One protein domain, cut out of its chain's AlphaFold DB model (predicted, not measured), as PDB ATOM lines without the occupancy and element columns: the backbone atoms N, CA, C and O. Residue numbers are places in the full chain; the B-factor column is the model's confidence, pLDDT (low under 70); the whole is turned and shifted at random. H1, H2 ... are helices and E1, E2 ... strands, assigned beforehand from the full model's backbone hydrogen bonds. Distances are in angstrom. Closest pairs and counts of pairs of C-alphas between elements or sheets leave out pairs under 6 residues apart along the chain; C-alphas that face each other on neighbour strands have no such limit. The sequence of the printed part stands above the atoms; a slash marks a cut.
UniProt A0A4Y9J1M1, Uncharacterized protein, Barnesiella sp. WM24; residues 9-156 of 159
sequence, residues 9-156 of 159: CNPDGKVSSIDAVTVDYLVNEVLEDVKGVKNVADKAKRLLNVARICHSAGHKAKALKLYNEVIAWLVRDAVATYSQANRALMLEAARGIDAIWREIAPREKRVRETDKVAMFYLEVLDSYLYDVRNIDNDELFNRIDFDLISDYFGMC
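What this domain is: This is residues 9 to 156 of the 159 residues of an uncharacterized protein of Barnesiella sp. WM24 (UniProt A0A4Y9J1M1). What shape does the model have? It is a lengthened up-and-down bundle, H2 to H6, each helix running against the one before it, with H3 at the core and H2, H3 and H4 packed on one another in a triangle. H1 packs outside on H2, and the hairpin of H5 and H6 reaches past the end of H3, where residues 132 to 139 stick out. What is its make-up? The printed part has 148 residues, mostly helix, in the order E1, H1 to H6; it is only just compact, close to loose, with a radius of gyration of the C-alphas of 17.3 A and spans of 57 by 40 by 24 A.

Where its parts are: Where is the longest helix? H3, residues 60 to 81, runs 31.5 A from C-alpha 60 at (134.024, 172.820, 277.560). Where are the others? Strand E1 is residues 15 to 17, H1 20 to 36, H2 40 to 56, H4 87 to 104, H5 113 to 133 over 30.6 A, and H6 141 to 154, ending at C-alpha 154 at (130.289, 166.044, 255.643).

How they stand to each other: What touches H3? H2 touches it, opposite ways at 17 degrees, a shallow tilt, with C-alphas 51 and 63 closest at 4.3 A. H4 touches it too, C-alphas 67 and 93 closest at 4.9 A, and H6 touches its residues 75 to 80 alone, C-alphas 79 and 145 closest at 6.0 A. What lies farther out? H1 touches H2, C-alphas 34 and 43 closest at 5.3 A; H5 touches H4 with residues 113 to 121 alone, C-alphas 94 and 113 closest at 4.9 A. E1 pairs with no named strand. Are the helix backbones complete? Every O i to N i+4 pair is within hydrogen-bond range in H2, H3, H4 and H5, but 11 of 13 in H1 and 8 of 10 in H6.

The domain as a whole: How far does it reach? The C-alphas of Pro 11 and Asp 136, the two farthest apart, are 58.8 A apart; the printed part has no cut and no long link. Where is confidence low? Mean pLDDT of the printed part is 84.9, and 23 residues are under 70, among them 131 to 146.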
ATOM      1  N   CYS A   9     142.110 168.878 293.010       69.94
ATOM      2  CA  CYS A   9     141.658 167.578 292.551       69.94
ATOM      3  C   CYS A   9     140.491 167.128 293.426       69.94
ATOM      4  O   CYS A   9     140.495 167.335 294.639       69.94
ATOM      5  N   ASN A  10     139.496 166.505 292.811       71.88
ATOM      6  CA  ASN A  10     138.464 165.783 293.533       71.88
ATOM      7  C   ASN A  10     139.022 164.450 294.071       71.88
ATOM      8  O   ASN A  10     140.061 163.984 293.596       71.88
ATOM      9  N   PRO A  11     138.338 163.801 295.034       72.06
ATOM     10  CA  PRO A  11     138.746 162.500 295.576       72.06
ATOM     11  C   PRO A  11     138.878 161.379 294.529       72.06
ATOM     12  O   PRO A  11     139.522 160.371 294.792       72.06
ATOM     13  N   ASP A  12     138.294 161.559 293.341       72.00
ATOM     14  CA  ASP A  12     138.418 160.660 292.188       72.00
ATOM     15  C   ASP A  12     139.638 160.968 291.292       72.00
ATOM     16  O   ASP A  12     139.782 160.385 290.218       72.00
ATOM     17  N   GLY A  13     140.511 161.894 291.708       67.81
ATOM     18  CA  GLY A  13     141.732 162.275 290.997       67.81
ATOM     19  C   GLY A  13     141.525 163.246 289.831       67.81
ATOM     20  O   GLY A  13     142.478 163.529 289.107       67.81
ATOM     21  N   LYS A  14     140.311 163.775 289.619       69.75
ATOM     22  CA  LYS A  14     140.039 164.736 288.537       69.75
ATOM     23  C   LYS A  14     140.336 166.166 288.954       69.75
ATOM     24  O   LYS A  14     139.928 166.585 290.034       69.75
ATOM     25  N   VAL A  15     140.954 166.942 288.063       74.81
ATOM     26  CA  VAL A  15     141.157 168.382 288.264       74.81
ATOM     27  C   VAL A  15     139.794 169.080 288.283       74.81
ATOM     28  O   VAL A  15     139.087 169.090 287.275       74.81
ATOM     29  N   SER A  16     139.427 169.635 289.435       68.62
ATOM     30  CA  SER A  16     138.134 170.265 289.716       68.62
ATOM     31  C   SER A  16     138.180 171.786 289.773       68.62
ATOM     32  O   SER A  16     137.140 172.432 289.672       68.62
ATOM     33  N   SER A  17     139.371 172.381 289.877       72.56
ATOM     34  CA  SER A  17     139.554 173.806 289.596       72.56
ATOM     35  C   SER A  17     140.951 174.094 289.056       72.56
ATOM     36  O   SER A  17     141.949 173.813 289.722       72.56
ATOM     37  N   ILE A  18     141.004 174.692 287.868       80.50
ATOM     38  CA  ILE A  18     142.201 175.253 287.233       80.50
ATOM     39  C   ILE A  18     141.783 176.548 286.528       80.50
ATOM     40  O   ILE A  18     140.732 176.605 285.877       80.50
ATOM     41  N   ASP A  19     142.558 177.615 286.719       82.12
ATOM     42  CA  ASP A  19     142.243 178.918 286.136       82.12
ATOM     43  C   ASP A  19     142.450 178.921 284.614       82.12
ATOM     44  O   ASP A  19     143.226 178.134 284.069       82.12
ATOM     45  N   ALA A  20     141.750 179.822 283.922       82.56
ATOM     46  CA  ALA A  20     141.767 179.886 282.463       82.56
ATOM     47  C   ALA A  20     143.180 180.076 281.886       82.56
ATOM     48  O   ALA A  20     143.491 179.446 280.880       82.56
ATOM     49  N   VAL A  21     144.037 180.867 282.551       85.69
ATOM     50  CA  VAL A  21     145.413 181.135 282.102       85.69
ATOM     51  C   VAL A  21     146.252 179.865 282.170       85.69
ATOM     52  O   VAL A  21     146.970 179.547 281.226       85.69
ATOM     53  N   THR A  22     146.145 179.112 283.264       85.56
ATOM     54  CA  THR A  22     146.865 177.842 283.411       85.56
ATOM     55  C   THR A  22     146.351 176.791 282.419       85.56
ATOM     56  O   THR A  22     147.151 176.041 281.866       85.56
ATOM     57  N   VAL A  23     145.047 176.773 282.114       88.19
ATOM     58  CA  VAL A  23     144.511 175.929 281.031       88.19
ATOM     59  C   VAL A  23     145.062 176.341 279.670       88.19
ATOM     60  O   VAL A  23     145.452 175.469 278.906       88.19
ATOM     61  N   ASP A  24     145.117 177.637 279.353       89.12
ATOM     62  CA  ASP A  24     145.684 178.105 278.081       89.12
ATOM     63  C   ASP A  24     147.154 177.725 277.933       89.12
ATOM     64  O   ASP A  24     147.555 177.232 276.881       89.12
ATOM     65  N   TYR A  25     147.937 177.885 278.998       89.06
ATOM     66  CA  TYR A  25     149.324 177.438 279.018       89.06
ATOM     67  C   TYR A  25     149.433 175.935 278.723       89.06
ATOM     68  O   TYR A  25     150.157 175.544 277.814       89.06
ATOM     69  N   LEU A  26     148.652 175.107 279.422       90.19
ATOM     70  CA  LEU A  26     148.685 173.652 279.283       90.19
ATOM     71  C   LEU A  26     148.200 173.174 277.900       90.19
ATOM     72  O   LEU A  26     148.759 172.234 277.337       90.19
ATOM     73  N   VAL A  27     147.187 173.832 277.327       92.81
ATOM     74  CA  VAL A  27     146.717 173.564 275.959       92.81
ATOM     75  C   VAL A  27     147.785 173.937 274.932       92.81
ATOM     76  O   VAL A  27     148.040 173.164 274.012       92.81
ATOM     77  N   ASN A  28     148.437 175.090 275.080       93.44
ATOM     78  CA  ASN A  28     149.497 175.498 274.161       93.44
ATOM     79  C   ASN A  28     150.719 174.579 274.271       93.44
ATOM     80  O   ASN A  28     151.259 174.160 273.252       93.44
ATOM     81  N   GLU A  29     151.118 174.213 275.489       92.94
ATOM     82  CA  GLU A  29     152.248 173.318 275.731       92.94
ATOM     83  C   GLU A  29     152.026 171.941 275.094       92.94
ATOM     84  O   GLU A  29     152.897 171.459 274.371       92.94
ATOM     85  N   VAL A  30     150.842 171.334 275.272       93.50
ATOM     86  CA  VAL A  30     150.559 170.036 274.642       93.50
ATOM     87  C   VAL A  30     150.512 170.142 273.118       93.50
ATOM     88  O   VAL A  30     150.968 169.226 272.441       93.50
ATOM     89  N   LEU A  31     149.997 171.247 272.566       92.62
ATOM     90  CA  LEU A  31     149.954 171.468 271.119       92.62
ATOM     91  C   LEU A  31     151.349 171.653 270.513       92.62
ATOM     92  O   LEU A  31     151.559 171.251 269.370       92.62
ATOM     93  N   GLU A  32     152.302 172.226 271.246       93.81
ATOM     94  CA  GLU A  32     153.702 172.282 270.813       93.81
ATOM     95  C   GLU A  32     154.387 170.915 270.934       93.81
ATOM     96  O   GLU A  32     155.031 170.462 269.987       93.81
ATOM     97  N   ASP A  33     154.195 170.213 272.050       91.69
ATOM     98  CA  ASP A  33     154.796 168.899 272.306       91.69
ATOM     99  C   ASP A  33     154.396 167.859 271.241       91.69
ATOM    100  O   ASP A  33     155.246 167.171 270.664       91.69
ATOM    101  N   VAL A  34     153.112 167.798 270.874       93.44
ATOM    102  CA  VAL A  34     152.612 166.850 269.860       93.44
ATOM    103  C   VAL A  34     153.143 167.111 268.445       93.44
ATOM    104  O   VAL A  34     153.061 166.209 267.607       93.44
ATOM    105  N   LYS A  35     153.733 168.281 268.148       91.31
ATOM    106  CA  LYS A  35     154.403 168.520 266.852       91.31
ATOM    107  C   LYS A  35     155.640 167.638 266.685       91.31
ATOM    108  O   LYS A  35     155.907 167.185 265.575       91.31
ATOM    109  N   GLY A  36     156.364 167.370 267.775       89.38
ATOM    110  CA  GLY A  36     157.582 166.552 267.770       89.38
ATOM    111  C   GLY A  36     157.334 165.042 267.825       89.38
ATOM    112  O   GLY A  36     158.230 164.248 267.539       89.38
ATOM    113  N   VAL A  37     156.119 164.619 268.173       91.69
ATOM    114  CA  VAL A  37     155.755 163.201 268.257       91.69
ATOM    115  C   VAL A  37     155.522 162.650 266.846       91.69
ATOM    116  O   VAL A  37     154.862 163.281 266.030       91.69
ATOM    117  N   LYS A  38     156.047 161.464 266.517       89.50
ATOM    118  CA  LYS A  38     155.773 160.818 265.214       89.50
ATOM    119  C   LYS A  38     154.535 159.927 265.251       89.50
ATOM    120  O   LYS A  38     153.766 159.902 264.301       89.50
ATOM    121  N   ASN A  39     154.348 159.205 266.351       91.94
ATOM    122  CA  ASN A  39     153.263 158.249 266.507       91.94
ATOM    123  C   ASN A  39     151.923 158.971 266.736       91.94
ATOM    124  O   ASN A  39     151.764 159.705 267.713       91.94
ATOM    125  N   VAL A  40     150.955 158.748 265.845       92.81
ATOM    126  CA  VAL A  40     149.633 159.388 265.907       92.81
ATOM    127  C   VAL A  40     148.850 158.976 267.160       92.81
ATOM    128  O   VAL A  40     148.211 159.821 267.786       92.81
ATOM    129  N   ALA A  41     148.946 157.717 267.591       94.00
ATOM    130  CA  ALA A  41     148.293 157.246 268.810       94.00
ATOM    131  C   ALA A  41     148.827 157.972 270.055       94.00
ATOM    132  O   ALA A  41     148.059 158.350 270.939       94.00
ATOM    133  N   ASP A  42     150.137 158.211 270.121       94.62
ATOM    134  CA  ASP A  42     150.747 158.934 271.240       94.62
ATOM    135  C   ASP A  42     150.372 160.418 271.239       94.62
ATOM    136  O   ASP A  42     150.102 160.976 272.306       94.62
ATOM    137  N   LYS A  43     150.262 161.045 270.058       94.56
ATOM    138  CA  LYS A  43     149.688 162.394 269.928       94.56
ATOM    139  C   LYS A  43     148.257 162.446 270.459       94.56
ATOM    140  O   LYS A  43     147.936 163.295 271.289       94.56
ATOM    141  N   ALA A  44     147.421 161.511 270.008       96.12
ATOM    142  CA  ALA A  44     146.021 161.428 270.393       96.12
ATOM    143  C   ALA A  44     145.861 161.252 271.908       96.12
ATOM    144  O   ALA A  44     145.104 161.992 272.528       96.12
ATOM    145  N   LYS A  45     146.629 160.349 272.535       96.12
ATOM    146  CA  LYS A  45     146.615 160.153 273.999       96.12
ATOM    147  C   LYS A  45     146.964 161.432 274.764       96.12
ATOM    148  O   LYS A  45     146.304 161.754 275.751       96.12
ATOM    149  N   ARG A  46     147.990 162.167 274.321       95.12
ATOM    150  CA  ARG A  46     148.415 163.423 274.962       95.12
ATOM    151  C   ARG A  46     147.318 164.483 274.886       95.12
ATOM    152  O   ARG A  46     146.962 165.054 275.915       95.12
ATOM    153  N   LEU A  47     146.720 164.677 273.710       96.31
ATOM    154  CA  LEU A  47     145.593 165.598 273.554       96.31
ATOM    155  C   LEU A  47     144.354 165.159 274.343       96.31
ATOM    156  O   LEU A  47     143.730 166.000 274.985       96.31
ATOM    157  N   LEU A  48     144.014 163.866 274.349       97.25
ATOM    158  CA  LEU A  48     142.879 163.325 275.108       97.25
ATOM    159  C   LEU A  48     143.003 163.607 276.606       97.25
ATOM    160  O   LEU A  48     142.026 164.005 277.245       97.25
ATOM    161  N   ASN A  49     144.205 163.460 277.167       94.56
ATOM    162  CA  ASN A  49     144.460 163.781 278.568       94.56
ATOM    163  C   ASN A  49     144.159 165.254 278.870       94.56
ATOM    164  O   ASN A  49     143.476 165.562 279.849       94.56
ATOM    165  N   VAL A  50     144.609 166.165 278.005       94.75
ATOM    166  CA  VAL A  50     144.348 167.599 278.169       94.75
ATOM    167  C   VAL A  50     142.880 167.948 277.928       94.75
ATOM    168  O   VAL A  50     142.314 168.745 278.679       94.75
ATOM    169  N   ALA A  51     142.228 167.320 276.951       96.12
ATOM    170  CA  ALA A  51     140.803 167.489 276.692       96.12
ATOM    171  C   ALA A  51     139.967 167.113 277.923       96.12
ATOM    172  O   ALA A  51     139.084 167.871 278.326       96.12
ATOM    173  N   ARG A  52     140.310 166.001 278.588       93.88
ATOM    174  CA  ARG A  52     139.677 165.566 279.840       93.88
ATOM    175  C   ARG A  52     139.872 166.566 280.975       93.88
ATOM    176  O   ARG A  52     138.911 166.841 281.685       93.88
ATOM    177  N   ILE A  53     141.079 167.116 281.138       92.00
ATOM    178  CA  ILE A  53     141.357 168.158 282.144       92.00
ATOM    179  C   ILE A  53     140.520 169.408 281.855       92.00
ATOM    180  O   ILE A  53     139.892 169.958 282.757       92.00
ATOM    181  N   CYS A  54     140.469 169.841 280.592       92.56
ATOM    182  CA  CYS A  54     139.655 170.980 280.183       92.56
ATOM    183  C   CYS A  54     138.173 170.735 280.488       92.56
ATOM    184  O   CYS A  54     137.513 171.608 281.047       92.56
ATOM    185  N   HIS A  55     137.656 169.547 280.163       93.12
ATOM    186  CA  HIS A  55     136.261 169.185 280.415       93.12
ATOM    187  C   HIS A  55     135.954 169.149 281.915       93.12
ATOM    188  O   HIS A  55     135.011 169.812 282.346       93.12
ATOM    189  N   SER A  56     136.771 168.463 282.723       89.88
ATOM    190  CA  SER A  56     136.545 168.347 284.172       89.88
ATOM    191  C   SER A  56     136.616 169.691 284.896       89.88
ATOM    192  O   SER A  56     135.920 169.898 285.885       89.88
ATOM    193  N   ALA A  57     137.417 170.618 284.377       87.69
ATOM    194  CA  ALA A  57     137.547 171.972 284.888       87.69
ATOM    195  C   ALA A  57     136.500 172.962 284.338       87.69
ATOM    196  O   ALA A  57     136.562 174.151 284.649       87.69
ATOM    197  N   GLY A  58     135.555 172.504 283.510       89.81
ATOM    198  CA  GLY A  58     134.475 173.328 282.959       89.81
ATOM    199  C   GLY A  58     134.832 174.124 281.697       89.81
ATOM    200  O   GLY A  58     133.978 174.826 281.157       89.81
ATOM    201  N   HIS A  59     136.045 173.979 281.155       91.44
ATOM    202  CA  HIS A  59     136.501 174.621 279.911       91.44
ATOM    203  C   HIS A  59     136.020 173.847 278.671       91.44
ATOM    204  O   HIS A  59     136.809 173.405 277.834       91.44
ATOM    205  N   LYS A  60     134.697 173.683 278.552       93.94
ATOM    206  CA  LYS A  60     134.024 172.820 277.560       93.94
ATOM    207  C   LYS A  60     134.396 173.136 276.113       93.94
ATOM    208  O   LYS A  60     134.648 172.222 275.339       93.94
ATOM    209  N   ALA A  61     134.483 174.417 275.752       93.81
ATOM    210  CA  ALA A  61     134.849 174.827 274.394       93.81
ATOM    211  C   ALA A  61     136.270 174.376 274.010       93.81
ATOM    212  O   ALA A  61     136.493 173.890 272.903       93.81
ATOM    213  N   LYS A  62     137.226 174.478 274.945       94.31
ATOM    214  CA  LYS A  62     138.604 174.010 274.733       94.31
ATOM    215  C   LYS A  62     138.653 172.486 274.640       94.31
ATOM    216  O   LYS A  62     139.304 171.957 273.747       94.31
ATOM    217  N   ALA A  63     137.915 171.790 275.506       95.88
ATOM    218  CA  ALA A  63     137.808 170.336 275.458       95.88
ATOM    219  C   ALA A  63     137.238 169.838 274.119       95.88
ATOM    220  O   ALA A  63     137.844 168.971 273.499       95.88
ATOM    221  N   LEU A  64     136.140 170.432 273.632       96.31
ATOM    222  CA  LEU A  64     135.567 170.115 272.315       96.31
ATOM    223  C   LEU A  64     136.585 170.295 271.191       96.31
ATOM    224  O   LEU A  64     136.736 169.402 270.362       96.31
ATOM    225  N   LYS A  65     137.316 171.418 271.183       95.81
ATOM    226  CA  LYS A  65     138.347 171.674 270.171       95.81
ATOM    227  C   LYS A  65     139.404 170.565 270.153       95.81
ATOM    228  O   LYS A  65     139.761 170.086 269.085       95.81
ATOM    229  N   LEU A  66     139.869 170.138 271.324       97.00
ATOM    230  CA  LEU A  66     140.879 169.089 271.440       97.00
ATOM    231  C   LEU A  66     140.350 167.704 271.059       97.00
ATOM    232  O   LEU A  66     141.053 166.960 270.383       97.00
ATOM    233  N   TYR A  67     139.122 167.357 271.452       98.06
ATOM    234  CA  TYR A  67     138.505 166.101 271.023       98.06
ATOM    235  C   TYR A  67     138.326 166.046 269.501       98.06
ATOM    236  O   TYR A  67     138.643 165.025 268.894       98.06
ATOM    237  N   ASN A  68     137.895 167.147 268.880       95.88
ATOM    238  CA  ASN A  68     137.778 167.245 267.425       95.88
ATOM    239  C   ASN A  68     139.139 167.112 266.725       95.88
ATOM    240  O   ASN A  68     139.239 166.415 265.719       95.88
ATOM    241  N   GLU A  69     140.198 167.720 267.269       95.12
ATOM    242  CA  GLU A  69     141.560 167.584 266.732       95.12
ATOM    243  C   GLU A  69     142.037 166.121 266.772       95.12
ATOM    244  O   GLU A  69     142.576 165.610 265.791       95.12
ATOM    245  N   VAL A  70     141.777 165.416 267.883       96.56
ATOM    246  CA  VAL A  70     142.086 163.984 268.015       96.56
ATOM    247  C   VAL A  70     141.362 163.176 266.946       96.56
ATOM    248  O   VAL A  70     141.997 162.384 266.254       96.56
ATOM    249  N   ILE A  71     140.053 163.382 266.793       95.38
ATOM    250  CA  ILE A  71     139.265 162.702 265.763       95.38
ATOM    251  C   ILE A  71     139.862 162.956 264.377       95.38
ATOM    252  O   ILE A  71     140.110 162.003 263.643       95.38
ATOM    253  N   ALA A  72     140.172 164.210 264.044       91.69
ATOM    254  CA  ALA A  72     140.702 164.563 262.734       91.69
ATOM    255  C   ALA A  72     142.028 163.861 262.409       91.69
ATOM    256  O   ALA A  72     142.233 163.419 261.277       91.69
ATOM    257  N   TRP A  73     142.926 163.723 263.385       91.00
ATOM    258  CA  TRP A  73     144.177 162.987 263.186       91.00
ATOM    259  C   TRP A  73     143.949 161.489 263.033       91.00
ATOM    260  O   TRP A  73     144.562 160.866 262.169       91.00
ATOM    261  N   LEU A  74     143.064 160.918 263.849       93.69
ATOM    262  CA  LEU A  74     142.794 159.486 263.827       93.69
ATOM    263  C   LEU A  74     142.027 159.047 262.579       93.69
ATOM    264  O   LEU A  74     142.246 157.936 262.115       93.69
ATOM    265  N   VAL A  75     141.164 159.901 262.019       90.00
ATOM    266  CA  VAL A  75     140.477 159.642 260.744       90.00
ATOM    267  C   VAL A  75     141.503 159.553 259.619       90.00
ATOM    268  O   VAL A  75     141.535 158.559 258.899       90.00
ATOM    269  N   ARG A  76     142.405 160.537 259.523       87.50
ATOM    270  CA  ARG A  76     143.471 160.546 258.506       87.50
ATOM    271  C   ARG A  76     144.386 159.328 258.615       87.50
ATOM    272  O   ARG A  76     144.732 158.737 257.602       87.50
ATOM    273  N   ASP A  77     144.766 158.956 259.836       89.75
ATOM    274  CA  ASP A  77     145.608 157.785 260.097       89.75
ATOM    275  C   ASP A  77     144.896 156.465 259.760       89.75
ATOM    276  O   ASP A  77     145.488 155.594 259.124       89.75
ATOM    277  N   ALA A  78     143.618 156.334 260.130       87.56
ATOM    278  CA  ALA A  78     142.820 155.144 259.852       87.56
ATOM    279  C   ALA A  78     142.624 154.909 258.351       87.56
ATOM    280  O   ALA A  78     142.748 153.768 257.917       87.56
ATOM    281  N   VAL A  79     142.365 155.969 257.579       85.38
ATOM    282  CA  VAL A  79     142.255 155.903 256.114       85.38
ATOM    283  C   VAL A  79     143.604 155.545 255.492       85.38
ATOM    284  O   VAL A  79     143.715 154.522 254.832       85.38
ATOM    285  N   ALA A  80     144.665 156.297 255.811       83.31
ATOM    286  CA  ALA A  80     145.987 156.095 255.209       83.31
ATOM    287  C   ALA A  80     146.594 154.704 255.471       83.31
ATOM    288  O   ALA A  80     147.500 154.271 254.760       83.31
ATOM    289  N   THR A  81     146.150 154.021 256.527       83.44
ATOM    290  CA  THR A  81     146.662 152.699 256.914       83.44
ATOM    291  C   THR A  81     145.623 151.587 256.805       83.44
ATOM    292  O   THR A  81     145.943 150.446 257.141       83.44
ATOM    293  N   TYR A  82     144.391 151.904 256.389       80.44
ATOM    294  CA  TYR A  82     143.236 151.002 256.426       80.44
ATOM    295  C   TYR A  82     143.109 150.246 257.764       80.44
ATOM    296  O   TYR A  82     142.830 149.047 257.820       80.44
ATOM    297  N   SER A  83     143.370 150.942 258.873       82.81
ATOM    298  CA  SER A  83     143.557 150.326 260.189       82.81
ATOM    299  C   SER A  83     142.523 150.776 261.208       82.81
ATOM    300  O   SER A  83     142.204 151.955 261.354       82.81
ATOM    301  N   GLN A  84     142.077 149.823 262.027       87.38
ATOM    302  CA  GLN A  84     141.253 150.087 263.207       87.38
ATOM    303  C   GLN A  84     142.069 150.184 264.506       87.38
ATOM    304  O   GLN A  84     141.485 150.247 265.591       87.38
ATOM    305  N   ALA A  85     143.405 150.213 264.435       88.81
ATOM    306  CA  ALA A  85     144.274 150.196 265.617       88.81
ATOM    307  C   ALA A  85     143.952 151.322 266.617       88.81
ATOM    308  O   ALA A  85     143.991 151.114 267.830       88.81
ATOM    309  N   ASN A  86     143.563 152.495 266.111       92.88
ATOM    310  CA  ASN A  86     143.252 153.670 266.922       92.88
ATOM    311  C   ASN A  86     141.755 153.863 267.214       92.88
ATOM    312  O   ASN A  86     141.365 154.875 267.806       92.88
ATOM    313  N   ARG A  87     140.909 152.873 266.894       93.69
ATOM    314  CA  ARG A  87     139.452 152.943 267.091       93.69
ATOM    315  C   ARG A  87     139.055 153.270 268.525       93.69
ATOM    316  O   ARG A  87     138.124 154.038 268.752       93.69
ATOM    317  N   ALA A  88     139.764 152.709 269.505       95.31
ATOM    318  CA  ALA A  88     139.491 152.969 270.916       95.31
ATOM    319  C   ALA A  88     139.720 154.443 271.296       95.31
ATOM    320  O   ALA A  88     138.902 155.016 272.014       95.31
ATOM    321  N   LEU A  89     140.789 155.060 270.778       97.06
ATOM    322  CA  LEU A  89     141.113 156.467 271.026       97.06
ATOM    323  C   LEU A  89     140.099 157.396 270.346       97.06
ATOM    324  O   LEU A  89     139.657 158.373 270.947       97.06
ATOM    325  N   MET A  90     139.668 157.060 269.126       96.31
ATOM    326  CA  MET A  90     138.650 157.833 268.409       96.31
ATOM    327  C   MET A  90     137.291 157.766 269.122       96.31
ATOM    328  O   MET A  90     136.634 158.788 269.310       96.31
ATOM    329  N   LEU A  91     136.899 156.583 269.611       97.25
ATOM    330  CA  LEU A  91     135.692 156.419 270.427       97.25
ATOM    331  C   LEU A  91     135.778 157.157 271.768       97.25
ATOM    332  O   LEU A  91     134.758 157.640 272.256       97.25
ATOM    333  N   GLU A  92     136.957 157.242 272.386       97.69
ATOM    334  CA  GLU A  92     137.149 158.046 273.596       97.69
ATOM    335  C   GLU A  92     136.901 159.534 273.316       97.69
ATOM    336  O   GLU A  92     136.137 160.167 274.049       97.69
ATOM    337  N   ALA A  93     137.471 160.070 272.233       97.69
ATOM    338  CA  ALA A  93     137.250 161.455 271.827       97.69
ATOM    339  C   ALA A  93     135.767 161.739 271.538       97.69
ATOM    340  O   ALA A  93     135.196 162.693 272.070       97.69
ATOM    341  N   ALA A  94     135.124 160.855 270.773       97.31
ATOM    342  CA  ALA A  94     133.710 160.953 270.433       97.31
ATOM    343  C   ALA A  94     132.801 160.931 271.672       97.31
ATOM    344  O   ALA A  94     131.887 161.745 271.797       97.31
ATOM    345  N   ARG A  95     133.090 160.066 272.654       97.44
ATOM    346  CA  ARG A  95     132.365 160.057 273.938       97.44
ATOM    347  C   ARG A  95     132.532 161.366 274.702       97.44
ATOM    348  O   ARG A  95     131.577 161.802 275.345       97.44
ATOM    349  N   GLY A  96     133.719 161.973 274.651       97.12
ATOM    350  CA  GLY A  96     133.981 163.289 275.232       97.12
ATOM    351  C   GLY A  96     133.111 164.377 274.602       97.12
ATOM    352  O   GLY A  96     132.459 165.140 275.318       97.12
ATOM    353  N   ILE A  97     133.018 164.389 273.271       96.81
ATOM    354  CA  ILE A  97     132.147 165.300 272.513       96.81
ATOM    355  C   ILE A  97     130.676 165.087 272.883       96.81
ATOM    356  O   ILE A  97     129.994 166.039 273.264       96.81
ATOM    357  N   ASP A  98     130.201 163.841 272.865       95.50
ATOM    358  CA  ASP A  98     128.820 163.507 273.221       95.50
ATOM    359  C   ASP A  98     128.468 163.879 274.665       95.50
ATOM    360  O   ASP A  98     127.323 164.238 274.952       95.50
ATOM    361  N   ALA A  99     129.416 163.748 275.597       95.50
ATOM    362  CA  ALA A  99     129.223 164.143 276.987       95.50
ATOM    363  C   ALA A  99     129.062 165.664 277.102       95.50
ATOM    364  O   ALA A  99     128.105 166.132 277.720       95.50
ATOM    365  N   ILE A 100     129.932 166.434 276.445       95.50
ATOM    366  CA  ILE A 100     129.846 167.895 276.453       95.50
ATOM    367  C   ILE A 100     128.539 168.370 275.804       95.50
ATOM    368  O   ILE A 100     127.866 169.238 276.363       95.50
ATOM    369  N   TRP A 101     128.130 167.785 274.674       94.25
ATOM    370  CA  TRP A 101     126.866 168.153 274.031       94.25
ATOM    371  C   TRP A 101     125.652 167.848 274.901       94.25
ATOM    372  O   TRP A 101     124.762 168.690 275.004       94.25
ATOM    373  N   ARG A 102     125.641 166.708 275.601       93.31
ATOM    374  CA  ARG A 102     124.589 166.391 276.579       93.31
ATOM    375  C   ARG A 102     124.503 167.419 277.706       93.31
ATOM    376  O   ARG A 102     123.410 167.690 278.190       93.31
ATOM    377  N   GLU A 103     125.625 167.999 278.118       93.06
ATOM    378  CA  GLU A 103     125.638 169.032 279.154       93.06
ATOM    379  C   GLU A 103     125.220 170.422 278.647       93.06
ATOM    380  O   GLU A 103     124.677 171.204 279.423       93.06
ATOM    381  N   ILE A 104     125.514 170.764 277.388       92.44
ATOM    382  CA  ILE A 104     125.217 172.089 276.810       92.44
ATOM    383  C   ILE A 104     123.794 172.143 276.236       92.44
ATOM    384  O   ILE A 104     123.107 173.151 276.389       92.44
ATOM    385  N   ALA A 105     123.346 171.064 275.596       90.00
ATOM    386  CA  ALA A 105     122.086 170.994 274.863       90.00
ATOM    387  C   ALA A 105     121.359 169.650 275.107       90.00
ATOM    388  O   ALA A 105     121.138 168.876 274.177       90.00
ATOM    389  N   PRO A 106     120.925 169.349 276.348       87.62
ATOM    390  CA  PRO A 106     120.381 168.034 276.727       87.62
ATOM    391  C   PRO A 106     119.095 167.623 275.992       87.62
ATOM    392  O   PRO A 106     118.719 166.455 276.017       87.62
ATOM    393  N   ARG A 107     118.379 168.581 275.393       85.75
ATOM    394  CA  ARG A 107     117.104 168.352 274.691       85.75
ATOM    395  C   ARG A 107     117.253 168.314 273.173       85.75
ATOM    396  O   ARG A 107     116.274 168.050 272.480       85.75
ATOM    397  N   GLU A 108     118.441 168.609 272.662       86.12
ATOM    398  CA  GLU A 108     118.682 168.656 271.230       86.12
ATOM    399  C   GLU A 108     118.956 167.248 270.705       86.12
ATOM    400  O   GLU A 108     119.820 166.529 271.212       86.12
ATOM    401  N   LYS A 109     118.192 166.828 269.694       83.38
ATOM    402  CA  LYS A 109     118.442 165.560 269.011       83.38
ATOM    403  C   LYS A 109     119.578 165.774 268.023       83.38
ATOM    404  O   LYS A 109     119.389 166.445 267.016       83.38
ATOM    405  N   ARG A 110     120.737 165.194 268.315       83.12
ATOM    406  CA  ARG A 110     121.905 165.190 267.431       83.12
ATOM    407  C   ARG A 110     122.371 163.765 267.195       83.12
ATOM    408  O   ARG A 110     122.224 162.911 268.073       83.12
ATOM    409  N   VAL A 111     122.945 163.525 266.021       87.62
ATOM    410  CA  VAL A 111     123.684 162.288 265.761       87.62
ATOM    411  C   VAL A 111     124.863 162.245 266.727       87.62
ATOM    412  O   VAL A 111     125.608 163.220 266.837       87.62
ATOM    413  N   ARG A 112     125.005 161.133 267.454       91.44
ATOM    414  CA  ARG A 112     126.114 160.966 268.394       91.44
ATOM    415  C   ARG A 112     127.408 160.814 267.625       91.44
ATOM    416  O   ARG A 112     127.481 160.044 266.668       91.44
ATOM    417  N   GLU A 113     128.448 161.465 268.109       94.06
ATOM    418  CA  GLU A 113     129.776 161.353 267.525       94.06
ATOM    419  C   GLU A 113     130.269 159.900 267.588       94.06
ATOM    420  O   GLU A 113     130.919 159.417 266.664       94.06
ATOM    421  N   THR A 114     129.881 159.138 268.623       92.94
ATOM    422  CA  THR A 114     130.197 157.702 268.687       92.94
ATOM    423  C   THR A 114     129.550 156.889 267.573       92.94
ATOM    424  O   THR A 114     130.127 155.887 267.153       92.94
ATOM    425  N   ASP A 115     128.362 157.291 267.119       92.19
ATOM    426  CA  ASP A 115     127.655 156.592 266.047       92.19
ATOM    427  C   ASP A 115     128.336 156.892 264.702       92.19
ATOM    428  O   ASP A 115     128.568 155.968 263.926       92.19
ATOM    429  N   LYS A 116     128.795 158.136 264.485       91.56
ATOM    430  CA  LYS A 116     129.614 158.500 263.314       91.56
ATOM    431  C   LYS A 116     130.923 157.715 263.251       91.56
ATOM    432  O   LYS A 116     131.262 157.163 262.213       91.56
ATOM    433  N   VAL A 117     131.643 157.606 264.372       91.81
ATOM    434  CA  VAL A 117     132.882 156.809 264.448       91.81
ATOM    435  C   VAL A 117     132.623 155.332 264.146       91.81
ATOM    436  O   VAL A 117     133.453 154.669 263.528       91.81
ATOM    437  N   ALA A 118     131.485 154.790 264.591       89.81
ATOM    438  CA  ALA A 118     131.126 153.411 264.288       89.81
ATOM    439  C   ALA A 118     130.891 153.206 262.784       89.81
ATOM    440  O   ALA A 118     131.428 152.244 262.240       89.81
ATOM    441  N   MET A 119     130.153 154.113 262.137       90.81
ATOM    442  CA  MET A 119     129.907 154.084 260.691       90.81
ATOM    443  C   MET A 119     131.202 154.214 259.888       90.81
ATOM    444  O   MET A 119     131.497 153.351 259.071       90.81
ATOM    445  N   PHE A 120     132.037 155.194 260.225       90.62
ATOM    446  CA  PHE A 120     133.332 155.414 259.582       90.62
ATOM    447  C   PHE A 120     134.208 154.157 259.540       90.62
ATOM    448  O   PHE A 120     134.751 153.789 258.506       90.62
ATOM    449  N   TYR A 121     134.333 153.442 260.660       87.81
ATOM    450  CA  TYR A 121     135.160 152.234 260.685       87.81
ATOM    451  C   TYR A 121     134.555 151.046 259.930       87.81
ATOM    452  O   TYR A 121     135.306 150.135 259.571       87.81
ATOM    453  N   LEU A 122     133.236 151.027 259.704       87.31
ATOM    454  CA  LEU A 122     132.616 150.059 258.797       87.31
ATOM    455  C   LEU A 122     132.998 150.373 257.347       87.31
ATOM    456  O   LEU A 122     133.376 149.456 256.626       87.31
ATOM    457  N   GLU A 123     132.985 151.647 256.960       86.19
ATOM    458  CA  GLU A 123     133.355 152.099 255.611       86.19
ATOM    459  C   GLU A 123     134.843 151.867 255.315       86.19
ATOM    460  O   GLU A 123     135.183 151.314 254.272       86.19
ATOM    461  N   VAL A 124     135.735 152.174 256.266       83.75
ATOM    462  CA  VAL A 124     137.175 151.870 256.134       83.75
ATOM    463  C   VAL A 124     137.413 150.369 255.923       83.75
ATOM    464  O   VAL A 124     138.271 149.981 255.131       83.75
ATOM    465  N   LEU A 125     136.662 149.509 256.622       80.69
ATOM    466  CA  LEU A 125     136.787 148.058 256.470       80.69
ATOM    467  C   LEU A 125     136.260 147.577 255.112       80.69
ATOM    468  O   LEU A 125     136.877 146.703 254.504       80.69
ATOM    469  N   ASP A 126     135.134 148.121 254.654       82.06
ATOM    470  CA  ASP A 126     134.546 147.760 253.363       82.06
ATOM    471  C   ASP A 126     135.464 148.172 252.205       82.06
ATOM    472  O   ASP A 126     135.757 147.353 251.332       82.06
ATOM    473  N   SER A 127     136.030 149.383 252.273       78.62
ATOM    474  CA  SER A 127     137.037 149.862 251.322       78.62
ATOM    475  C   SER A 127     138.259 148.947 251.281       78.62
ATOM    476  O   SER A 127     138.639 148.473 250.215       78.62
ATOM    477  N   TYR A 128     138.821 148.597 252.444       76.81
ATOM    478  CA  TYR A 128     139.956 147.676 252.513       76.81
ATOM    479  C   TYR A 128     139.653 146.321 251.854       76.81
ATOM    480  O   TYR A 128     140.466 145.779 251.104       76.81
ATOM    481  N   LEU A 129     138.474 145.750 252.127       74.56
ATOM    482  CA  LEU A 129     138.062 144.473 251.543       74.56
ATOM    483  C   LEU A 129     137.840 144.570 250.031       74.56
ATOM    484  O   LEU A 129     138.111 143.595 249.325       74.56
ATOM    485  N   TYR A 130     137.345 145.704 249.542       74.56
ATOM    486  CA  TYR A 130     137.213 145.972 248.116       74.56
ATOM    487  C   TYR A 130     138.586 146.042 247.434       74.56
ATOM    488  O   TYR A 130     138.788 145.375 246.418       74.56
ATOM    489  N   ASP A 131     139.548 146.751 248.024       69.06
ATOM    490  CA  ASP A 131     140.884 146.939 247.448       69.06
ATOM    491  C   ASP A 131     141.695 145.639 247.430       69.06
ATOM    492  O   ASP A 131     142.272 145.272 246.405       69.06
ATOM    493  N   VAL A 132     141.660 144.858 248.518       66.81
ATOM    494  CA  VAL A 132     142.295 143.525 248.574       66.81
ATOM    495  C   VAL A 132     141.726 142.576 247.512       66.81
ATOM    496  O   VAL A 132     142.415 141.664 247.057       66.81
ATOM    497  N   ARG A 133     140.470 142.769 247.094       63.97
ATOM    498  CA  ARG A 133     139.840 141.965 246.038       63.97
ATOM    499  C   ARG A 133     140.157 142.460 244.623       63.97
ATOM    500  O   ARG A 133     139.977 141.681 243.692       63.97
ATOM    501  N   ASN A 134     140.636 143.697 244.458       66.38
ATOM    502  CA  ASN A 134     140.781 144.383 243.166       66.38
ATOM    503  C   ASN A 134     142.201 144.942 242.920       66.38
ATOM    504  O   ASN A 134     142.346 145.998 242.310       66.38
ATOM    505  N   ILE A 135     143.239 144.215 243.359       58.41
ATOM    506  CA  ILE A 135     144.668 144.614 243.431       58.41
ATOM    507  C   ILE A 135     145.290 145.181 242.124       58.41
ATOM    508  O   ILE A 135     146.377 145.744 242.172       58.41
ATOM    509  N   ASP A 136     144.619 145.127 240.970       57.62
ATOM    510  CA  ASP A 136     145.167 145.574 239.676       57.62
ATOM    511  C   ASP A 136     144.965 147.073 239.325       57.62
ATOM    512  O   ASP A 136     145.344 147.480 238.228       57.62
ATOM    513  N   ASN A 137     144.394 147.924 240.194       56.69
ATOM    514  CA  ASN A 137     144.114 149.339 239.857       56.69
ATOM    515  C   ASN A 137     144.795 150.366 240.785       56.69
ATOM    516  O   ASN A 137     144.196 150.856 241.742       56.69
ATOM    517  N   ASP A 138     146.012 150.784 240.424       55.97
ATOM    518  CA  ASP A 138     146.810 151.799 241.140       55.97
ATOM    519  C   ASP A 138     146.181 153.215 241.171       55.97
ATOM    520  O   ASP A 138     146.483 154.012 242.060       55.97
ATOM    521  N   GLU A 139     145.286 153.565 240.237       55.78
ATOM    522  CA  GLU A 139     144.672 154.910 240.180       55.78
ATOM    523  C   GLU A 139     143.498 155.114 241.156       55.78
ATOM    524  O   GLU A 139     143.105 156.257 241.411       55.78
ATOM    525  N   LEU A 140     142.934 154.042 241.726       53.84
ATOM    526  CA  LEU A 140     141.742 154.126 242.581       53.84
ATOM    527  C   LEU A 140     142.067 154.580 244.018       53.84
ATOM    528  O   LEU A 140     141.267 155.286 244.637       53.84
ATOM    529  N   PHE A 141     143.264 154.242 244.509       51.38
ATOM    530  CA  PHE A 141     143.682 154.424 245.904       51.38
ATOM    531  C   PHE A 141     143.618 155.882 246.386       51.38
ATOM    532  O   PHE A 141     143.152 156.158 247.484       51.38
ATOM    533  N   ASN A 142     144.010 156.851 245.550       56.31
ATOM    534  CA  ASN A 142     144.074 158.257 245.976       56.31
ATOM    535  C   ASN A 142     142.705 158.966 246.030       56.31
ATOM    536  O   ASN A 142     142.601 160.023 246.655       56.31
ATOM    537  N   ARG A 143     141.669 158.448 245.351       55.75
ATOM    538  CA  ARG A 143     140.325 159.064 245.347       55.75
ATOM    539  C   ARG A 143     139.493 158.632 246.552       55.75
ATOM    540  O   ARG A 143     138.871 159.485 247.178       55.75
ATOM    541  N   ILE A 144     139.537 157.347 246.899       58.62
ATOM    542  CA  ILE A 144     138.724 156.778 247.983       58.62
ATOM    543  C   ILE A 144     139.122 157.367 249.345       58.62
ATOM    544  O   ILE A 144     138.256 157.711 250.152       58.62
ATOM    545  N   ASP A 145     140.419 157.599 249.560       66.69
ATOM    546  CA  ASP A 145     140.931 158.212 250.788       66.69
ATOM    547  C   ASP A 145     140.359 159.620 251.046       66.69
ATOM    548  O   ASP A 145     140.116 160.005 252.192       66.69
ATOM    549  N   PHE A 146     140.129 160.407 249.989       64.81
ATOM    550  CA  PHE A 146     139.577 161.759 250.108       64.81
ATOM    551  C   PHE A 146     138.069 161.748 250.380       64.81
ATOM    552  O   PHE A 146     137.599 162.558 251.184       64.81
ATOM    553  N   ASP A 147     137.341 160.821 249.757       74.25
ATOM    554  CA  ASP A 147     135.891 160.685 249.913       74.25
ATOM    555  C   ASP A 147     135.535 160.219 251.334       74.25
ATOM    556  O   ASP A 147     134.730 160.868 251.987       74.25
ATOM    557  N   LEU A 148     136.239 159.228 251.899       73.12
ATOM    558  CA  LEU A 148     136.045 158.779 253.294       73.12
ATOM    559  C   LEU A 148     136.272 159.893 254.328       73.12
ATOM    560  O   LEU A 148     135.533 160.026 255.307       73.12
ATOM    561  N   ILE A 149     137.317 160.705 254.133       73.88
ATOM    562  CA  ILE A 149     137.591 161.854 255.007       73.88
ATOM    563  C   ILE A 149     136.485 162.901 254.839       73.88
ATOM    564  O   ILE A 149     135.999 163.447 255.833       73.88
ATOM    565  N   SER A 150     136.099 163.185 253.594       75.88
ATOM    566  CA  SER A 150     135.040 164.139 253.275       75.88
ATOM    567  C   SER A 150     133.704 163.703 253.862       75.88
ATOM    568  O   SER A 150     133.066 164.518 254.510       75.88
ATOM    569  N   ASP A 151     133.312 162.441 253.728       77.44
ATOM    570  CA  ASP A 151     132.059 161.892 254.244       77.44
ATOM    571  C   ASP A 151     132.020 161.958 255.770       77.44
ATOM    572  O   ASP A 151     131.030 162.414 256.353       77.44
ATOM    573  N   TYR A 152     133.140 161.644 256.435       77.06
ATOM    574  CA  TYR A 152     133.250 161.790 257.883       77.06
ATOM    575  C   TYR A 152     132.945 163.217 258.362       77.06
ATOM    576  O   TYR A 152     132.184 163.422 259.314       77.06
ATOM    577  N   PHE A 153     133.523 164.222 257.699       73.56
ATOM    578  CA  PHE A 153     133.307 165.628 258.046       73.56
ATOM    579  C   PHE A 153     132.021 166.214 257.441       73.56
ATOM    580  O   PHE A 153     131.444 167.130 258.020       73.56
ATOM    581  N   GLY A 154     131.528 165.676 256.330       62.16
ATOM    582  CA  GLY A 154     130.289 166.044 255.643       62.16
ATOM    583  C   GLY A 154     129.050 165.630 256.431       62.16
ATOM    584  O   GLY A 154     128.092 166.395 256.505       62.16
ATOM    585  N   MET A 155     129.137 164.535 257.196       58.03
ATOM    586  CA  MET A 155     128.183 164.200 258.265       58.03
ATOM    587  C   MET A 155     128.044 165.300 259.344       58.03
ATOM    588  O   MET A 155     127.187 165.189 260.225       58.03
ATOM    589  N   CYS A 156     128.878 166.351 259.330       46.19
ATOM    590  CA  CYS A 156     128.735 167.530 260.190       46.19
ATOM    591  C   CYS A 156     127.962 168.699 259.547       46.19
ATOM    592  O   CYS A 156     127.655 169.642 260.274       46.19
TER     593      CYS A 156